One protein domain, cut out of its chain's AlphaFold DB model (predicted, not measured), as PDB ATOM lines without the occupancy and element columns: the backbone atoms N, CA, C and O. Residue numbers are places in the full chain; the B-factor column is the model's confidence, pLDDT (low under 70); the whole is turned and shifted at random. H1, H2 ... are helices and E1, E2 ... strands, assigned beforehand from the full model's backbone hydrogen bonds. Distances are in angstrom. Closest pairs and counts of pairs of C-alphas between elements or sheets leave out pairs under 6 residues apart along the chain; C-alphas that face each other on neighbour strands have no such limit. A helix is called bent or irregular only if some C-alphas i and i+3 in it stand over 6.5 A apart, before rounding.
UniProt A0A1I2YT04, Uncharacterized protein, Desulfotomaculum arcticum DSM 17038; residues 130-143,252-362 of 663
ATOM      1  N   ASN A 130      -4.891-100.947  55.224       92.00
ATOM      2  CA  ASN A 130      -4.784-102.331  54.771       92.00
ATOM      3  C   ASN A 130      -4.510-102.420  53.269       92.00
ATOM      4  O   ASN A 130      -3.663-103.206  52.861       92.00
ATOM      5  N   ILE A 131      -5.187-101.608  52.449       91.81
ATOM      6  CA  ILE A 131      -4.970-101.585  50.994       91.81
ATOM      7  C   ILE A 131      -3.575-101.041  50.667       91.81
ATOM      8  O   ILE A 131      -2.829-101.666  49.912       91.81
ATOM      9  N   VAL A 132      -3.205 -99.901  51.255       92.38
ATOM     10  CA  VAL A 132      -1.935 -99.215  50.982       92.38
ATOM     11  C   VAL A 132      -0.737-100.049  51.434       92.38
ATOM     12  O   VAL A 132       0.225-100.216  50.682       92.38
ATOM     13  N   ASN A 133      -0.809-100.619  52.637       92.00
ATOM     14  CA  ASN A 133       0.272-101.406  53.224       92.00
ATOM     15  C   ASN A 133       0.153-102.902  52.920       92.00
ATOM     16  O   ASN A 133       0.865-103.692  53.542       92.00
ATOM     17  N   LYS A 134      -0.722-103.299  51.981       92.56
ATOM     18  CA  LYS A 134      -0.913-104.705  51.632       92.56
ATOM     19  C   LYS A 134       0.419-105.333  51.221       92.56
ATOM     20  O   LYS A 134       1.081-104.854  50.294       92.56
ATOM     21  N   LYS A 135       0.768-106.423  51.896       94.19
ATOM     22  CA  LYS A 135       1.933-107.260  51.641       94.19
ATOM     23  C   LYS A 135       1.510-108.722  51.678       94.19
ATOM     24  O   LYS A 135       1.002-109.196  52.692       94.19
ATOM     25  N   ILE A 136       1.741-109.422  50.571       95.19
ATOM     26  CA  ILE A 136       1.553-110.868  50.479       95.19
ATOM     27  C   ILE A 136       2.938-111.516  50.564       95.19
ATOM     28  O   ILE A 136       3.803-111.263  49.729       95.19
ATOM     29  N   GLU A 137       3.179-112.300  51.610       94.44
ATOM     30  CA  GLU A 137       4.442-112.995  51.856       94.44
ATOM     31  C   GLU A 137       4.276-114.481  51.535       94.44
ATOM     32  O   GLU A 137       3.543-115.182  52.225       94.44
ATOM     33  N   SER A 138       4.972-114.990  50.517       94.62
ATOM     34  CA  SER A 138       5.025-116.435  50.267       94.62
ATOM     35  C   SER A 138       6.171-117.073  51.056       94.62
ATOM     36  O   SER A 138       7.337-116.707  50.903       94.62
ATOM     37  N   VAL A 139       5.842-118.048  51.903       95.81
ATOM     38  CA  VAL A 139       6.813-118.884  52.611       95.81
ATOM     39  C   VAL A 139       6.887-120.218  51.887       95.81
ATOM     40  O   VAL A 139       5.976-121.039  51.982       95.81
ATOM     41  N   VAL A 140       7.967-120.406  51.129       95.75
ATOM     42  CA  VAL A 140       8.187-121.616  50.335       95.75
ATOM     43  C   VAL A 140       8.799-122.700  51.213       95.75
ATOM     44  O   VAL A 140       9.898-122.549  51.747       95.75
ATOM     45  N   ILE A 141       8.077-123.803  51.341       95.06
ATOM     46  CA  ILE A 141       8.411-124.959  52.157       95.06
ATOM     47  C   ILE A 141       8.762-126.110  51.208       95.06
ATOM     48  O   ILE A 141       8.010-126.368  50.271       95.06
ATOM     49  N   PRO A 142       9.875-126.831  51.415       92.31
ATOM     50  CA  PRO A 142      10.189-127.983  50.579       92.31
ATOM     51  C   PRO A 142       9.072-129.029  50.667       92.31
ATOM     52  O   PRO A 142       8.735-129.478  51.771       92.31
ATOM     53  N   GLY A 143       8.495-129.392  49.523       86.81
ATOM     54  CA  GLY A 143       7.444-130.396  49.422       86.81
ATOM     55  C   GLY A 143       7.990-131.819  49.464       86.81
ATOM     56  O   GLY A 143       9.196-132.066  49.406       86.81
ATOM     57  N   LYS A 252       4.502-127.642  56.929       94.88
ATOM     58  CA  LYS A 252       3.528-126.536  57.005       94.88
ATOM     59  C   LYS A 252       3.089-126.279  58.445       94.88
ATOM     60  O   LYS A 252       3.080-125.134  58.881       94.88
ATOM     61  N   TYR A 253       2.816-127.334  59.214       95.12
ATOM     62  CA  TYR A 253       2.446-127.211  60.625       95.12
ATOM     63  C   TYR A 253       3.556-126.592  61.481       95.12
ATOM     64  O   TYR A 253       3.304-125.745  62.335       95.12
ATOM     65  N   SER A 254       4.803-127.002  61.249       93.69
ATOM     66  CA  SER A 254       5.960-126.479  61.979       93.69
ATOM     67  C   SER A 254       6.183-124.992  61.696       93.69
ATOM     68  O   SER A 254       6.415-124.219  62.626       93.69
ATOM     69  N   GLU A 255       6.047-124.575  60.435       94.88
ATOM     70  CA  GLU A 255       6.172-123.165  60.058       94.88
ATOM     71  C   GLU A 255       4.984-122.330  60.558       94.88
ATOM     72  O   GLU A 255       5.199-121.243  61.093       94.88
ATOM     73  N   LEU A 256       3.754-122.861  60.497       94.81
ATOM     74  CA  LEU A 256       2.575-122.226  61.093       94.81
ATOM     75  C   LEU A 256       2.799-121.959  62.586       94.81
ATOM     76  O   LEU A 256       2.644-120.829  63.041       94.81
ATOM     77  N   LYS A 257       3.236-122.969  63.349       92.19
ATOM     78  CA  LYS A 257       3.514-122.819  64.785       92.19
ATOM     79  C   LYS A 257       4.604-121.799  65.063       92.19
ATOM     80  O   LYS A 257       4.462-120.990  65.977       92.19
ATOM     81  N   LYS A 258       5.684-121.813  64.281       91.31
ATOM     82  CA  LYS A 258       6.768-120.834  64.394       91.31
ATOM     83  C   LYS A 258       6.257-119.414  64.161       91.31
ATOM     84  O   LYS A 258       6.627-118.518  64.915       91.31
ATOM     85  N   ARG A 259       5.381-119.214  63.174       88.75
ATOM     86  CA  ARG A 259       4.781-117.909  62.879       88.75
ATOM     87  C   ARG A 259       3.828-117.456  63.980       88.75
ATOM     88  O   ARG A 259       3.975-116.340  64.458       88.75
ATOM     89  N   LEU A 260       2.948-118.338  64.453       89.81
ATOM     90  CA  LEU A 260       2.036-118.046  65.565       89.81
ATOM     91  C   LEU A 260       2.781-117.781  66.883       89.81
ATOM     92  O   LEU A 260       2.353-116.946  67.664       89.81
ATOM     93  N   SER A 261       3.917-118.445  67.116       83.62
ATOM     94  CA  SER A 261       4.757-118.213  68.304       83.62
ATOM     95  C   SER A 261       5.566-116.915  68.216       83.62
ATOM     96  O   SER A 261       5.920-116.337  69.240       83.62
ATOM     97  N   ALA A 262       5.899-116.475  66.998       75.19
ATOM     98  CA  ALA A 262       6.560-115.198  66.742       75.19
ATOM     99  C   ALA A 262       5.566-114.019  66.694       75.19
ATOM    100  O   ALA A 262       5.971-112.874  66.898       75.19
ATOM    101  N   GLY A 263       4.290-114.303  66.417       60.78
ATOM    102  CA  GLY A 263       3.186-113.351  66.368       60.78
ATOM    103  C   GLY A 263       2.694-112.981  67.767       60.78
ATOM    104  O   GLY A 263       2.212-113.819  68.522       60.78
ATOM    105  N   VAL A 264       2.833-111.704  68.116       55.94
ATOM    106  CA  VAL A 264       2.470-111.125  69.415       55.94
ATOM    107  C   VAL A 264       1.069-110.510  69.332       55.94
ATOM    108  O   VAL A 264       0.799-109.766  68.399       55.94
ATOM    109  N   ASP A 265       0.216-110.795  70.321       67.75
ATOM    110  CA  ASP A 265      -1.029-110.113  70.735       67.75
ATOM    111  C   ASP A 265      -2.113-109.674  69.716       67.75
ATOM    112  O   ASP A 265      -3.160-109.203  70.175       67.75
ATOM    113  N   GLY A 266      -1.931-109.843  68.408       80.31
ATOM    114  CA  GLY A 266      -2.877-109.435  67.361       80.31
ATOM    115  C   GLY A 266      -3.908-110.499  66.975       80.31
ATOM    116  O   GLY A 266      -3.737-111.678  67.281       80.31
ATOM    117  N   GLN A 267      -4.976-110.079  66.297       90.62
ATOM    118  CA  GLN A 267      -6.015-110.956  65.757       90.62
ATOM    119  C   GLN A 267      -5.524-111.611  64.458       90.62
ATOM    120  O   GLN A 267      -5.241-110.922  63.477       90.62
ATOM    121  N   ILE A 268      -5.449-112.942  64.433       93.06
ATOM    122  CA  ILE A 268      -4.924-113.729  63.311       93.06
ATOM    123  C   ILE A 268      -6.022-114.631  62.750       93.06
ATOM    124  O   ILE A 268      -6.678-115.352  63.501       93.06
ATOM    125  N   ALA A 269      -6.181-114.651  61.426       94.56
ATOM    126  CA  ALA A 269      -6.953-115.689  60.744       94.56
ATOM    127  C   ALA A 269      -6.021-116.746  60.148       94.56
ATOM    128  O   ALA A 269      -5.041-116.402  59.493       94.56
ATOM    129  N   VAL A 270      -6.351-118.025  60.311       95.88
ATOM    130  CA  VAL A 270      -5.709-119.139  59.608       95.88
ATOM    131  C   VAL A 270      -6.717-119.729  58.629       95.88
ATOM    132  O   VAL A 270      -7.711-120.332  59.037       95.88
ATOM    133  N   ILE A 271      -6.465-119.545  57.336       96.06
ATOM    134  CA  ILE A 271      -7.328-120.026  56.259       96.06
ATOM    135  C   ILE A 271      -6.956-121.462  55.916       96.06
ATOM    136  O   ILE A 271      -5.837-121.731  55.471       96.06
ATOM    137  N   VAL A 272      -7.912-122.368  56.111       94.69
ATOM    138  CA  VAL A 272      -7.784-123.813  55.888       94.69
ATOM    139  C   VAL A 272      -8.740-124.295  54.791       94.69
ATOM    140  O   VAL A 272      -9.761-123.660  54.537       94.69
ATOM    141  N   PRO A 273      -8.444-125.411  54.106       89.00
ATOM    142  CA  PRO A 273      -9.263-125.877  52.984       89.00
ATOM    143  C   PRO A 273     -10.604-126.492  53.411       89.00
ATOM    144  O   PRO A 273     -11.566-126.430  52.651       89.00
ATOM    145  N   LYS A 274     -10.679-127.104  54.601       85.94
ATOM    146  CA  LYS A 274     -11.853-127.842  55.100       85.94
ATOM    147  C   LYS A 274     -12.128-127.479  56.559       85.94
ATOM    148  O   LYS A 274     -11.184-127.213  57.300       85.94
ATOM    149  N   ALA A 275     -13.388-127.465  56.986       82.31
ATOM    150  CA  ALA A 275     -13.774-127.008  58.320       82.31
ATOM    151  C   ALA A 275     -13.265-127.946  59.421       82.31
ATOM    152  O   ALA A 275     -12.811-127.466  60.457       82.31
ATOM    153  N   TYR A 276     -13.216-129.263  59.183       83.38
ATOM    154  CA  TYR A 276     -12.644-130.210  60.148       83.38
ATOM    155  C   TYR A 276     -11.168-129.938  60.500       83.38
ATOM    156  O   TYR A 276     -10.701-130.404  61.538       83.38
ATOM    157  N   TYR A 277     -10.422-129.171  59.690       90.62
ATOM    158  CA  TYR A 277      -9.051-128.770  60.034       90.62
ATOM    159  C   TYR A 277      -9.017-127.940  61.315       90.62
ATOM    160  O   TYR A 277      -8.054-128.041  62.067       90.62
ATOM    161  N   GLU A 278     -10.052-127.140  61.580       87.25
ATOM    162  CA  GLU A 278     -10.181-126.394  62.830       87.25
ATOM    163  C   GLU A 278     -10.200-127.344  64.031       87.25
ATOM    164  O   GLU A 278      -9.511-127.095  65.015       87.25
ATOM    165  N   ASP A 279     -10.933-128.456  63.941       83.75
ATOM    166  CA  ASP A 279     -11.027-129.428  65.033       83.75
ATOM    167  C   ASP A 279      -9.697-130.164  65.250       83.75
ATOM    168  O   ASP A 279      -9.280-130.360  66.393       83.75
ATOM    169  N   VAL A 280      -8.993-130.507  64.164       89.38
ATOM    170  CA  VAL A 280      -7.662-131.134  64.239       89.38
ATOM    171  C   VAL A 280      -6.642-130.172  64.852       89.38
ATOM    172  O   VAL A 280      -5.889-130.542  65.752       89.38
ATOM    173  N   LEU A 281      -6.641-128.914  64.404       90.75
ATOM    174  CA  LEU A 281      -5.721-127.879  64.876       90.75
ATOM    175  C   LEU A 281      -6.030-127.411  66.301       90.75
ATOM    176  O   LEU A 281      -5.109-127.020  67.014       90.75
ATOM    177  N   ALA A 282      -7.283-127.500  66.753       85.62
ATOM    178  CA  ALA A 282      -7.682-127.148  68.116       85.62
ATOM    179  C   ALA A 282      -7.056-128.050  69.197       85.62
ATOM    180  O   ALA A 282      -7.043-127.671  70.372       85.62
ATOM    181  N   ALA A 283      -6.515-129.217  68.822       81.38
ATOM    182  CA  ALA A 283      -5.718-130.049  69.723       81.38
ATOM    183  C   ALA A 283      -4.392-129.378  70.137       81.38
ATOM    184  O   ALA A 283      -3.815-129.740  71.164       81.38
ATOM    185  N   ASP A 284      -3.921-128.385  69.380       82.06
ATOM    186  CA  ASP A 284      -2.751-127.581  69.718       82.06
ATOM    187  C   ASP A 284      -3.142-126.343  70.542       82.06
ATOM    188  O   ASP A 284      -3.951-125.509  70.128       82.06
ATOM    189  N   GLY A 285      -2.518-126.183  71.711       78.56
ATOM    190  CA  GLY A 285      -2.789-125.071  72.622       78.56
ATOM    191  C   GLY A 285      -2.523-123.681  72.033       78.56
ATOM    192  O   GLY A 285      -3.201-122.735  72.428       78.56
ATOM    193  N   ILE A 286      -1.592-123.541  71.080       80.06
ATOM    194  CA  ILE A 286      -1.297-122.249  70.429       80.06
ATOM    195  C   ILE A 286      -2.473-121.818  69.542       80.06
ATOM    196  O   ILE A 286      -2.857-120.649  69.525       80.06
ATOM    197  N   LEU A 287      -3.071-122.777  68.837       82.62
ATOM    198  CA  LEU A 287      -4.184-122.561  67.911       82.62
ATOM    199  C   LEU A 287      -5.535-122.419  68.621       82.62
ATOM    200  O   LEU A 287      -6.483-121.919  68.028       82.62
ATOM    201  N   ARG A 288      -5.617-122.790  69.906       77.81
ATOM    202  CA  ARG A 288      -6.800-122.589  70.760       77.81
ATOM    203  C   ARG A 288      -6.914-121.165  71.340       77.81
ATOM    204  O   ARG A 288      -7.855-120.872  72.074       77.81
ATOM    205  N   SER A 289      -5.960-120.283  71.054       80.56
ATOM    206  CA  SER A 289      -5.985-118.889  71.511       80.56
ATOM    207  C   SER A 289      -7.211-118.134  70.983       80.56
ATOM    208  O   SER A 289      -7.519-118.223  69.801       80.56
ATOM    209  N   GLU A 290      -7.859-117.306  71.814       79.31
ATOM    210  CA  GLU A 290      -8.990-116.447  71.395       79.31
ATOM    211  C   GLU A 290      -8.619-115.458  70.275       79.31
ATOM    212  O   GLU A 290      -9.485-114.948  69.567       79.31
ATOM    213  N   LYS A 291      -7.319-115.200  70.101       86.50
ATOM    214  CA  LYS A 291      -6.782-114.306  69.071       86.50
ATOM    215  C   LYS A 291      -6.558-114.992  67.725       86.50
ATOM    216  O   LYS A 291      -6.260-114.311  66.751       86.50
ATOM    217  N   VAL A 292      -6.663-116.319  67.667       90.25
ATOM    218  CA  VAL A 292      -6.454-117.102  66.447       90.25
ATOM    219  C   VAL A 292      -7.787-117.686  66.009       90.25
ATOM    220  O   VAL A 292      -8.437-118.427  66.738       90.25
ATOM    221  N   THR A 293      -8.209-117.351  64.796       91.44
ATOM    222  CA  THR A 293      -9.428-117.878  64.181       91.44
ATOM    223  C   THR A 293      -9.041-118.793  63.032       91.44
ATOM    224  O   THR A 293      -8.517-118.330  62.025       91.44
ATOM    225  N   VAL A 294      -9.292-120.095  63.162       92.19
ATOM    226  CA  VAL A 294      -9.103-121.055  62.067       92.19
ATOM    227  C   VAL A 294     -10.424-121.188  61.311       92.19
ATOM    228  O   VAL A 294     -11.448-121.491  61.917       92.19
ATOM    229  N   VAL A 295     -10.426-120.932  60.003       91.38
ATOM    230  CA  VAL A 295     -11.661-120.857  59.204       91.38
ATOM    231  C   VAL A 295     -11.417-121.237  57.744       91.38
ATOM    232  O   VAL A 295     -10.305-121.107  57.236       91.38
ATOM    233  N   THR A 296     -12.449-121.707  57.044       91.00
ATOM    234  CA  THR A 296     -12.367-121.952  55.597       91.00
ATOM    235  C   THR A 296     -12.519-120.671  54.784       91.00
ATOM    236  O   THR A 296     -13.092-119.688  55.252       91.00
ATOM    237  N   ALA A 297     -12.062-120.685  53.530       89.56
ATOM    238  CA  ALA A 297     -12.173-119.520  52.650       89.56
ATOM    239  C   ALA A 297     -13.631-119.061  52.422       89.56
ATOM    240  O   ALA A 297     -13.901-117.864  52.413       89.56
ATOM    241  N   ASN A 298     -14.589-119.990  52.314       83.75
ATOM    242  CA  ASN A 298     -16.013-119.659  52.146       83.75
ATOM    243  C   ASN A 298     -16.673-119.140  53.432       83.75
ATOM    244  O   ASN A 298     -17.676-118.436  53.368       83.75
ATOM    245  N   ARG A 299     -16.115-119.459  54.604       83.06
ATOM    246  CA  ARG A 299     -16.648-119.035  55.911       83.06
ATOM    247  C   ARG A 299     -15.902-117.851  56.515       83.06
ATOM    248  O   ARG A 299     -16.274-117.389  57.590       83.06
ATOM    249  N   PHE A 300     -14.875-117.359  55.831       87.50
ATOM    250  CA  PHE A 300     -14.100-116.211  56.263       87.50
ATOM    251  C   PHE A 300     -14.996-114.980  56.465       87.50
ATOM    252  O   PHE A 300     -15.845-114.662  55.627       87.50
ATOM    253  N   ASP A 301     -14.795-114.288  57.583       84.56
ATOM    254  CA  ASP A 301     -15.477-113.037  57.896       84.56
ATOM    255  C   ASP A 301     -14.543-111.861  57.609       84.56
ATOM    256  O   ASP A 301     -13.660-111.540  58.404       84.56
ATOM    257  N   ASN A 302     -14.752-111.212  56.464       84.00
ATOM    258  CA  ASN A 302     -13.974-110.048  56.045       84.00
ATOM    259  C   ASN A 302     -14.356-108.747  56.777       84.00
ATOM    260  O   ASN A 302     -13.739-107.713  56.520       84.00
ATOM    261  N   SER A 303     -15.355-108.780  57.669       81.31
ATOM    262  CA  SER A 303     -15.718-107.646  58.525       81.31
ATOM    263  C   SER A 303     -14.872-107.568  59.796       81.31
ATOM    264  O   SER A 303     -14.806-106.507  60.423       81.31
ATOM    265  N   ILE A 304     -14.213-108.672  60.162       84.81
ATOM    266  CA  ILE A 304     -13.250-108.708  61.256       84.81
ATOM    267  C   ILE A 304     -11.947-108.078  60.778       84.81
ATOM    268  O   ILE A 304     -11.414-108.388  59.714       84.81
ATOM    269  N   ASP A 305     -11.422-107.197  61.614       82.06
ATOM    270  CA  ASP A 305     -10.127-106.591  61.402       82.06
ATOM    271  C   ASP A 305      -9.006-107.532  61.868       82.06
ATOM    272  O   ASP A 305      -8.747-107.635  63.070       82.06
ATOM    273  N   TYR A 306      -8.302-108.154  60.928       91.62
ATOM    274  CA  TYR A 306      -7.147-108.994  61.241       91.62
ATOM    275  C   TYR A 306      -5.843-108.201  61.137       91.62
ATOM    276  O   TYR A 306      -5.671-107.356  60.255       91.62
ATOM    277  N   ASP A 307      -4.903-108.505  62.026       91.25
ATOM    278  CA  ASP A 307      -3.533-107.994  61.957       91.25
ATOM    279  C   ASP A 307      -2.706-108.801  60.943       91.25
ATOM    280  O   ASP A 307      -1.906-108.242  60.189       91.25
ATOM    281  N   GLU A 308      -2.950-110.113  60.873       93.44
ATOM    282  CA  GLU A 308      -2.325-111.029  59.919       93.44
ATOM    283  C   GLU A 308      -3.312-112.117  59.480       93.44
ATOM    284  O   GLU A 308      -4.105-112.629  60.273       93.44
ATOM    285  N   ILE A 309      -3.248-112.500  58.206       95.81
ATOM    286  CA  ILE A 309      -3.952-113.673  57.682       95.81
ATOM    287  C   ILE A 309      -2.910-114.679  57.206       95.81
ATOM    288  O   ILE A 309      -2.061-114.349  56.383       95.81
ATOM    289  N   ILE A 310      -2.983-115.913  57.692       96.38
ATOM    290  CA  ILE A 310      -2.107-117.013  57.293       96.38
ATOM    291  C   ILE A 310      -2.914-117.996  56.446       96.38
ATOM    292  O   ILE A 310      -3.919-118.527  56.902       96.38
ATOM    293  N   VAL A 311      -2.480-118.272  55.221       97.00
ATOM    294  CA  VAL A 311      -3.141-119.200  54.291       97.00
ATOM    295  C   VAL A 311      -2.272-120.443  54.131       97.00
ATOM    296  O   VAL A 311      -1.076-120.328  53.869       97.00
ATOM    297  N   VAL A 312      -2.841-121.641  54.290       95.44
ATOM    298  CA  VAL A 312      -2.060-122.900  54.348       95.44
ATOM    299  C   VAL A 312      -1.803-123.561  52.984       95.44
ATOM    300  O   VAL A 312      -1.442-124.739  52.903       95.44
ATOM    301  N   GLY A 313      -1.980-122.812  51.898       92.94
ATOM    302  CA  GLY A 313      -1.757-123.264  50.527       92.94
ATOM    303  C   GLY A 313      -2.303-122.272  49.506       92.94
ATOM    304  O   GLY A 313      -2.640-121.134  49.839       92.94
ATOM    305  N   GLU A 314      -2.421-122.720  48.260       91.00
ATOM    306  CA  GLU A 314      -3.130-121.990  47.204       91.00
ATOM    307  C   GLU A 314      -4.647-122.216  47.377       91.00
ATOM    308  O   GLU A 314      -5.197-123.204  46.900       91.00
ATOM    309  N   ILE A 315      -5.301-121.361  48.176       89.94
ATOM    310  CA  ILE A 315      -6.715-121.500  48.563       89.94
ATOM    311  C   ILE A 315      -7.469-120.209  48.236       89.94
ATOM    312  O   ILE A 315      -7.034-119.105  48.578       89.94
ATOM    313  N   SER A 316      -8.649-120.367  47.639       86.75
ATOM    314  CA  SER A 316      -9.638-119.307  47.444       86.75
ATOM    315  C   SER A 316     -11.055-119.838  47.638       86.75
ATOM    316  O   SER A 316     -11.303-121.039  47.550       86.75
ATOM    317  N   GLY A 317     -11.980-118.927  47.900       82.25
ATOM    318  CA  GLY A 317     -13.406-119.179  48.028       82.25
ATOM    319  C   GLY A 317     -14.182-117.870  47.932       82.25
ATOM    320  O   GLY A 317     -13.597-116.787  47.941       82.25
ATOM    321  N   LYS A 318     -15.513-117.954  47.914       78.12
ATOM    322  CA  LYS A 318     -16.388-116.802  47.630       78.12
ATOM    323  C   LYS A 318     -16.179-115.615  48.577       78.12
ATOM    324  O   LYS A 318     -16.387-114.465  48.192       78.12
ATOM    325  N   ARG A 319     -15.806-115.883  49.836       80.44
ATOM    326  CA  ARG A 319     -15.579-114.857  50.872       80.44
ATOM    327  C   ARG A 319     -14.113-114.518  51.108       80.44
ATOM    328  O   ARG A 319     -13.829-113.527  51.781       80.44
ATOM    329  N   PHE A 320     -13.186-115.308  50.576       88.56
ATOM    330  CA  PHE A 320     -11.760-115.092  50.762       88.56
ATOM    331  C   PHE A 320     -10.979-115.462  49.513       88.56
ATOM    332  O   PHE A 320     -10.960-116.609  49.074       88.56
ATOM    333  N   ASP A 321     -10.211-114.499  49.033       90.75
ATOM    334  CA  ASP A 321      -9.195-114.714  48.025       90.75
ATOM    335  C   ASP A 321      -7.913-113.998  48.447       90.75
ATOM    336  O   ASP A 321      -7.945-112.843  48.872       90.75
ATOM    337  N   THR A 322      -6.775-114.680  48.338       93.31
ATOM    338  CA  THR A 322      -5.482-114.179  48.827       93.31
ATOM    339  C   THR A 322      -5.113-112.816  48.222       93.31
ATOM    340  O   THR A 322      -4.686-111.889  48.922       93.31
ATOM    341  N   PHE A 323      -5.314-112.648  46.915       91.12
ATOM    342  CA  PHE A 323      -4.895-111.446  46.198       91.12
ATOM    343  C   PHE A 323      -5.930-110.326  46.277       91.12
ATOM    344  O   PHE A 323      -5.570-109.147  46.276       91.12
ATOM    345  N   ARG A 324      -7.198-110.669  46.477       87.38
ATOM    346  CA  ARG A 324      -8.297-109.710  46.580       87.38
ATOM    347  C   ARG A 324      -8.565-109.244  48.013       87.38
ATOM    348  O   ARG A 324      -8.779-108.051  48.205       87.38
ATOM    349  N   CYS A 325      -8.432-110.110  49.022       89.00
ATOM    350  CA  CYS A 325      -8.763-109.827  50.427       89.00
ATOM    351  C   CYS A 325      -8.078-108.559  50.963       89.00
ATOM    352  O   CYS A 325      -6.870-108.366  50.783       89.00
ATOM    353  N   ARG A 326      -8.851-107.696  51.639       87.69
ATOM    354  CA  ARG A 326      -8.381-106.434  52.252       87.69
ATOM    355  C   ARG A 326      -8.614-106.366  53.773       87.69
ATOM    356  O   ARG A 326      -8.453-105.304  54.374       87.69
ATOM    357  N   ALA A 327      -8.963-107.490  54.403       89.81
ATOM    358  CA  ALA A 327      -9.227-107.572  55.844       89.81
ATOM    359  C   ALA A 327      -7.956-107.483  56.719       89.81
ATOM    360  O   ALA A 327      -8.057-107.203  57.910       89.81
ATOM    361  N   ALA A 328      -6.767-107.648  56.124       92.56
ATOM    362  CA  ALA A 328      -5.469-107.424  56.765       92.56
ATOM    363  C   ALA A 328      -4.474-106.761  55.803       92.56
ATOM    364  O   ALA A 328      -4.566-106.926  54.584       92.56
ATOM    365  N   SER A 329      -3.488-106.050  56.357       92.19
ATOM    366  CA  SER A 329      -2.338-105.551  55.591       92.19
ATOM    367  C   SER A 329      -1.295-106.631  55.306       92.19
ATOM    368  O   SER A 329      -0.561-106.512  54.332       92.19
ATOM    369  N   VAL A 330      -1.199-107.673  56.135       94.44
ATOM    370  CA  VAL A 330      -0.224-108.758  55.959       94.44
ATOM    371  C   VAL A 330      -0.963-110.064  55.709       94.44
ATOM    372  O   VAL A 330      -1.787-110.481  56.523       94.44
ATOM    373  N   ILE A 331      -0.663-110.704  54.581       95.81
ATOM    374  CA  ILE A 331      -1.145-112.045  54.254       95.81
ATOM    375  C   ILE A 331       0.068-112.939  54.022       95.81
ATOM    376  O   ILE A 331       0.840-112.707  53.095       95.81
ATOM    377  N   THR A 332       0.247-113.962  54.845       95.94
ATOM    378  CA  THR A 332       1.332-114.933  54.711       95.94
ATOM    379  C   THR A 332       0.786-116.236  54.144       95.94
ATOM    380  O   THR A 332      -0.163-116.802  54.671       95.94
ATOM    381  N   VAL A 333       1.388-116.736  53.072       97.38
ATOM    382  CA  VAL A 333       0.938-117.937  52.365       97.38
ATOM    383  C   VAL A 333       1.998-119.019  52.518       97.38
ATOM    384  O   VAL A 333       3.130-118.859  52.060       97.38
ATOM    385  N   LEU A 334       1.640-120.118  53.177       97.00
ATOM    386  CA  LEU A 334       2.497-121.285  53.353       97.00
ATOM    387  C   LEU A 334       2.330-122.200  52.142       97.00
ATOM    388  O   LEU A 334       1.320-122.890  52.009       97.00
ATOM    389  N   LEU A 335       3.326-122.212  51.264       95.31
ATOM    390  CA  LEU A 335       3.288-122.954  50.009       95.31
ATOM    391  C   LEU A 335       4.339-124.046  50.031       95.31
ATOM    392  O   LEU A 335       5.497-123.780  50.349       95.31
ATOM    393  N   TYR A 336       3.973-125.252  49.621       94.62
ATOM    394  CA  TYR A 336       4.979-126.173  49.130       94.62
ATOM    395  C   TYR A 336       5.593-125.631  47.832       94.62
ATOM    396  O   TYR A 336       4.954-124.916  47.058       94.62
ATOM    397  N   ASP A 337       6.853-125.961  47.588       93.00
ATOM    398  CA  ASP A 337       7.598-125.578  46.384       93.00
ATOM    399  C   ASP A 337       6.861-125.871  45.065       93.00
ATOM    400  O   ASP A 337       6.890-125.039  44.155       93.00
ATOM    401  N   PHE A 338       6.145-126.994  44.967       90.50
ATOM    402  CA  PHE A 338       5.341-127.326  43.790       90.50
ATOM    403  C   PHE A 338       4.108-126.417  43.602       90.50
ATOM    404  O   PHE A 338       3.664-126.239  42.469       90.50
ATOM    405  N   GLU A 339       3.572-125.788  44.656       92.38
ATOM    406  CA  GLU A 339       2.428-124.858  44.569       92.38
ATOM    407  C   GLU A 339       2.847-123.472  44.040       92.38
ATOM    408  O   GLU A 339       2.027-122.717  43.511       92.38
ATOM    409  N   LEU A 340       4.139-123.134  44.133       91.12
ATOM    410  CA  LEU A 340       4.664-121.798  43.837       91.12
ATOM    411  C   LEU A 340       4.389-121.339  42.398       91.12
ATOM    412  O   LEU A 340       4.192-120.146  42.161       91.12
ATOM    413  N   ARG A 341       4.378-122.266  41.431       88.50
ATOM    414  CA  ARG A 341       4.098-121.938  40.023       88.50
ATOM    415  C   ARG A 341       2.664-121.438  39.842       88.50
ATOM    416  O   ARG A 341       2.462-120.396  39.224       88.50
ATOM    417  N   LEU A 342       1.694-122.144  40.427       90.00
ATOM    418  CA  LEU A 342       0.276-121.775  40.387       90.00
ATOM    419  C   LEU A 342       0.033-120.453  41.113       90.00
ATOM    420  O   LEU A 342      -0.610-119.556  40.574       90.00
ATOM    421  N   PHE A 343       0.633-120.302  42.293       92.69
ATOM    422  CA  PHE A 343       0.529-119.084  43.085       92.69
ATOM    423  C   PHE A 343       1.039-117.846  42.330       92.69
ATOM    424  O   PHE A 343       0.340-116.839  42.249       92.69
ATOM    425  N   ARG A 344       2.225-117.928  41.708       91.75
ATOM    426  CA  ARG A 344       2.796-116.822  40.916       91.75
ATOM    427  C   ARG A 344       1.962-116.472  39.688       91.75
ATOM    428  O   ARG A 344       1.917-115.310  39.300       91.75
ATOM    429  N   HIS A 345       1.322-117.454  39.058       90.50
ATOM    430  CA  HIS A 345       0.410-117.174  37.952       90.50
ATOM    431  C   HIS A 345      -0.788-116.342  38.421       90.50
ATOM    432  O   HIS A 345      -1.147-115.365  37.770       90.50
ATOM    433  N   ARG A 346      -1.377-116.692  39.571       89.94
ATOM    434  CA  ARG A 346      -2.488-115.929  40.157       89.94
ATOM    435  C   ARG A 346      -2.078-114.537  40.630       89.94
ATOM    436  O   ARG A 346      -2.846-113.600  40.454       89.94
ATOM    437  N   GLU A 347      -0.868-114.398  41.168       91.75
ATOM    438  CA  GLU A 347      -0.274-113.098  41.505       91.75
ATOM    439  C   GLU A 347      -0.253-112.184  40.271       91.75
ATOM    440  O   GLU A 347      -0.803-111.087  40.306       91.75
ATOM    441  N   LYS A 348       0.239-112.690  39.130       89.56
ATOM    442  CA  LYS A 348       0.215-111.956  37.854       89.56
ATOM    443  C   LYS A 348      -1.203-111.615  37.380       89.56
ATOM    444  O   LYS A 348      -1.409-110.543  36.821       89.56
ATOM    445  N   GLU A 349      -2.165-112.532  37.527       87.56
ATOM    446  CA  GLU A 349      -3.572-112.278  37.172       87.56
ATOM    447  C   GLU A 349      -4.143-111.113  37.992       87.56
ATOM    448  O   GLU A 349      -4.730-110.194  37.423       87.56
ATOM    449  N   ALA A 350      -3.902-111.105  39.303       88.62
ATOM    450  CA  ALA A 350      -4.362-110.043  40.187       88.62
ATOM    451  C   ALA A 350      -3.677-108.695  39.913       88.62
ATOM    452  O   ALA A 350      -4.346-107.661  39.908       88.62
ATOM    453  N   ASP A 351      -2.374-108.702  39.626       88.69
ATOM    454  CA  ASP A 351      -1.638-107.488  39.267       88.69
ATOM    455  C   ASP A 351      -2.171-106.879  37.963       88.69
ATOM    456  O   ASP A 351      -2.379-105.667  37.882       88.69
ATOM    457  N   ARG A 352      -2.451-107.710  36.946       87.62
ATOM    458  CA  ARG A 352      -3.086-107.254  35.697       87.62
ATOM    459  C   ARG A 352      -4.456-106.635  35.959       87.62
ATOM    460  O   ARG A 352      -4.748-105.564  35.435       87.62
ATOM    461  N   PHE A 353      -5.257-107.269  36.810       86.69
ATOM    462  CA  PHE A 353      -6.571-106.759  37.179       86.69
ATOM    463  C   PHE A 353      -6.501-105.378  37.858       86.69
ATOM    464  O   PHE A 353      -7.229-104.457  37.477       86.69
ATOM    465  N   GLU A 354      -5.594-105.186  38.823       87.38
ATOM    466  CA  GLU A 354      -5.407-103.886  39.487       87.38
ATOM    467  C   GLU A 354      -4.857-102.820  38.515       87.38
ATOM    468  O   GLU A 354      -5.284-101.662  38.551       87.38
ATOM    469  N   GLN A 355      -3.985-103.201  37.573       86.69
ATOM    470  CA  GLN A 355      -3.532-102.309  36.499       86.69
ATOM    471  C   GLN A 355      -4.680-101.854  35.592       86.69
ATOM    472  O   GLN A 355      -4.756-100.671  35.256       86.69
ATOM    473  N   ASP A 356      -5.579-102.754  35.204       85.88
ATOM    474  CA  ASP A 356      -6.709-102.410  34.342       85.88
ATOM    475  C   ASP A 356      -7.715-101.499  35.059       85.88
ATOM    476  O   ASP A 356      -8.212-100.540  34.462       85.88
ATOM    477  N   LEU A 357      -7.924-101.695  36.366       87.94
ATOM    478  CA  LEU A 357      -8.668-100.754  37.209       87.94
ATOM    479  C   LEU A 357      -8.033 -99.358  37.219       87.94
ATOM    480  O   LEU A 357      -8.734 -98.355  37.049       87.94
ATOM    481  N   ASN A 358      -6.714 -99.278  37.395       88.12
ATOM    482  CA  ASN A 358      -5.986 -98.009  37.402       88.12
ATOM    483  C   ASN A 358      -6.071 -97.279  36.052       88.12
ATOM    484  O   ASN A 358      -6.287 -96.064  36.030       88.12
ATOM    485  N   LYS A 359      -5.959 -98.011  34.935       85.12
ATOM    486  CA  LYS A 359      -6.145 -97.464  33.580       85.12
ATOM    487  C   LYS A 359      -7.559 -96.920  33.397       85.12
ATOM    488  O   LYS A 359      -7.717 -95.754  33.051       85.12
ATOM    489  N   LYS A 360      -8.591 -97.720  33.701       84.69
ATOM    490  CA  LYS A 360      -9.996 -97.306  33.535       84.69
ATOM    491  C   LYS A 360     -10.414 -96.167  34.480       84.69
ATOM    492  O   LYS A 360     -11.306 -95.396  34.141       84.69
ATOM    493  N   THR A 361      -9.754 -96.019  35.631       85.88
ATOM    494  CA  THR A 361      -9.954 -94.881  36.556       85.88
ATOM    495  C   THR A 361      -9.241 -93.601  36.074       85.88
ATOM    496  O   THR A 361      -9.474 -92.519  36.611       85.88
ATOM    497  N   GLY A 362      -8.376 -93.692  35.056       82.69
ATOM    498  CA  GLY A 362      -7.618 -92.560  34.511       82.69
ATOM    499  C   GLY A 362      -6.376 -92.177  35.323       82.69
ATOM    500  O   GLY A 362      -5.897 -91.050  35.210       82.69
TER     501      GLY A 362
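This is residues 130 to 143 and 252 to 362 of the 663 residues of an uncharacterized protein of Desulfotomaculum arcticum DSM 17038 (UniProt A0A1I2YT04). A strongly twisted sheet of five parallel strands has two shorter helices, H1 and H2, over one face, while a long helix, H3, runs on from the end of E5 and past the edge strand E1 as an arm whose last residues stick out beyond the body. The long unnamed stretch of residues 312 to 329 winds past the sheet's other face. The printed part has 125 residues, with named elements in the order E1, H1, E2, H2, E3, E4, E5, H3; the sheet's order is E1, E5, E4, E2, E3. The class is mixed, helices and strands. The whole is compact, with a radius of gyration of the C-alphas of 14.8 A, yet elongated, spanning 50 by 32 by 25 A.

The sheet is made of E1, residues 135 to 141, starting at C-alpha 135 at (1.933, -107.260, 51.641) and 18.9 A long; E5, residues 330 to 336, 19.4 A; E4, residues 308 to 311; E2, residues 268 to 272; and E3, residues 292 to 296. H1 is residues 252 to 262, 15.2 A long, from C-alpha 252 at (3.528, -126.536, 57.005). H2 is residues 276 to 281. H3, residues 337 to 360, is 35.7 A long and ends with C-alpha 360 at (-9.996, -97.306, 33.535); it is only just irregular, with C-alphas 338 and 341 6.7 A apart.

Edge strand E1 is parallel to E5 at 22 degrees, with N 137 and O 331 2.8 A apart, within hydrogen-bond range. E5 and E4 are parallel at 21 degrees, with N 311 and O 332 at 2.8 A. E4 and E2 are parallel at 12 degrees, with N 271 and O 310 at 2.8 A. E2 and edge strand E3 are parallel at 29 degrees, with N 270 and O 293 at 2.8 A. E2, H2 and E3 form a strand-helix-strand unit, two parallel neighbour strands with a helix between, whose crossover is right-handed. H1 and H2 are on the same face of the sheet, making two layers, helices on one face of a sheet. The closest C-alphas of H1 and E5 are those of Lys 252 and Leu 334, 6.5 A. H2 lies over E3 at a height of 9.0 A over the sheet and runs along the strands, at 24 degrees to E3 on the local plane; their closest C-alphas are those of Glu 278 and Val 294, 5.5 A. H3 only grazes the sheet with residues 337 to 347. H1, H2 and H3 are apart from one another. In H1 and H2 every O i to N i+4 pair is within hydrogen-bond range; in H3, 18 of 20 are.

The C-alphas farthest apart are those of Ala 283 and Gly 362, 51.5 A. Residues 355 to 362, of which 355 to 360 belong to H3, stand free. Residues 144 to 251 are not printed, and C-alphas 143 and 252 are 9.4 A apart across this cut. The links E3 to E4 and E4 to E5 are long. Mean pLDDT of the printed part is 88.7; residues 263 to 265 are under 70.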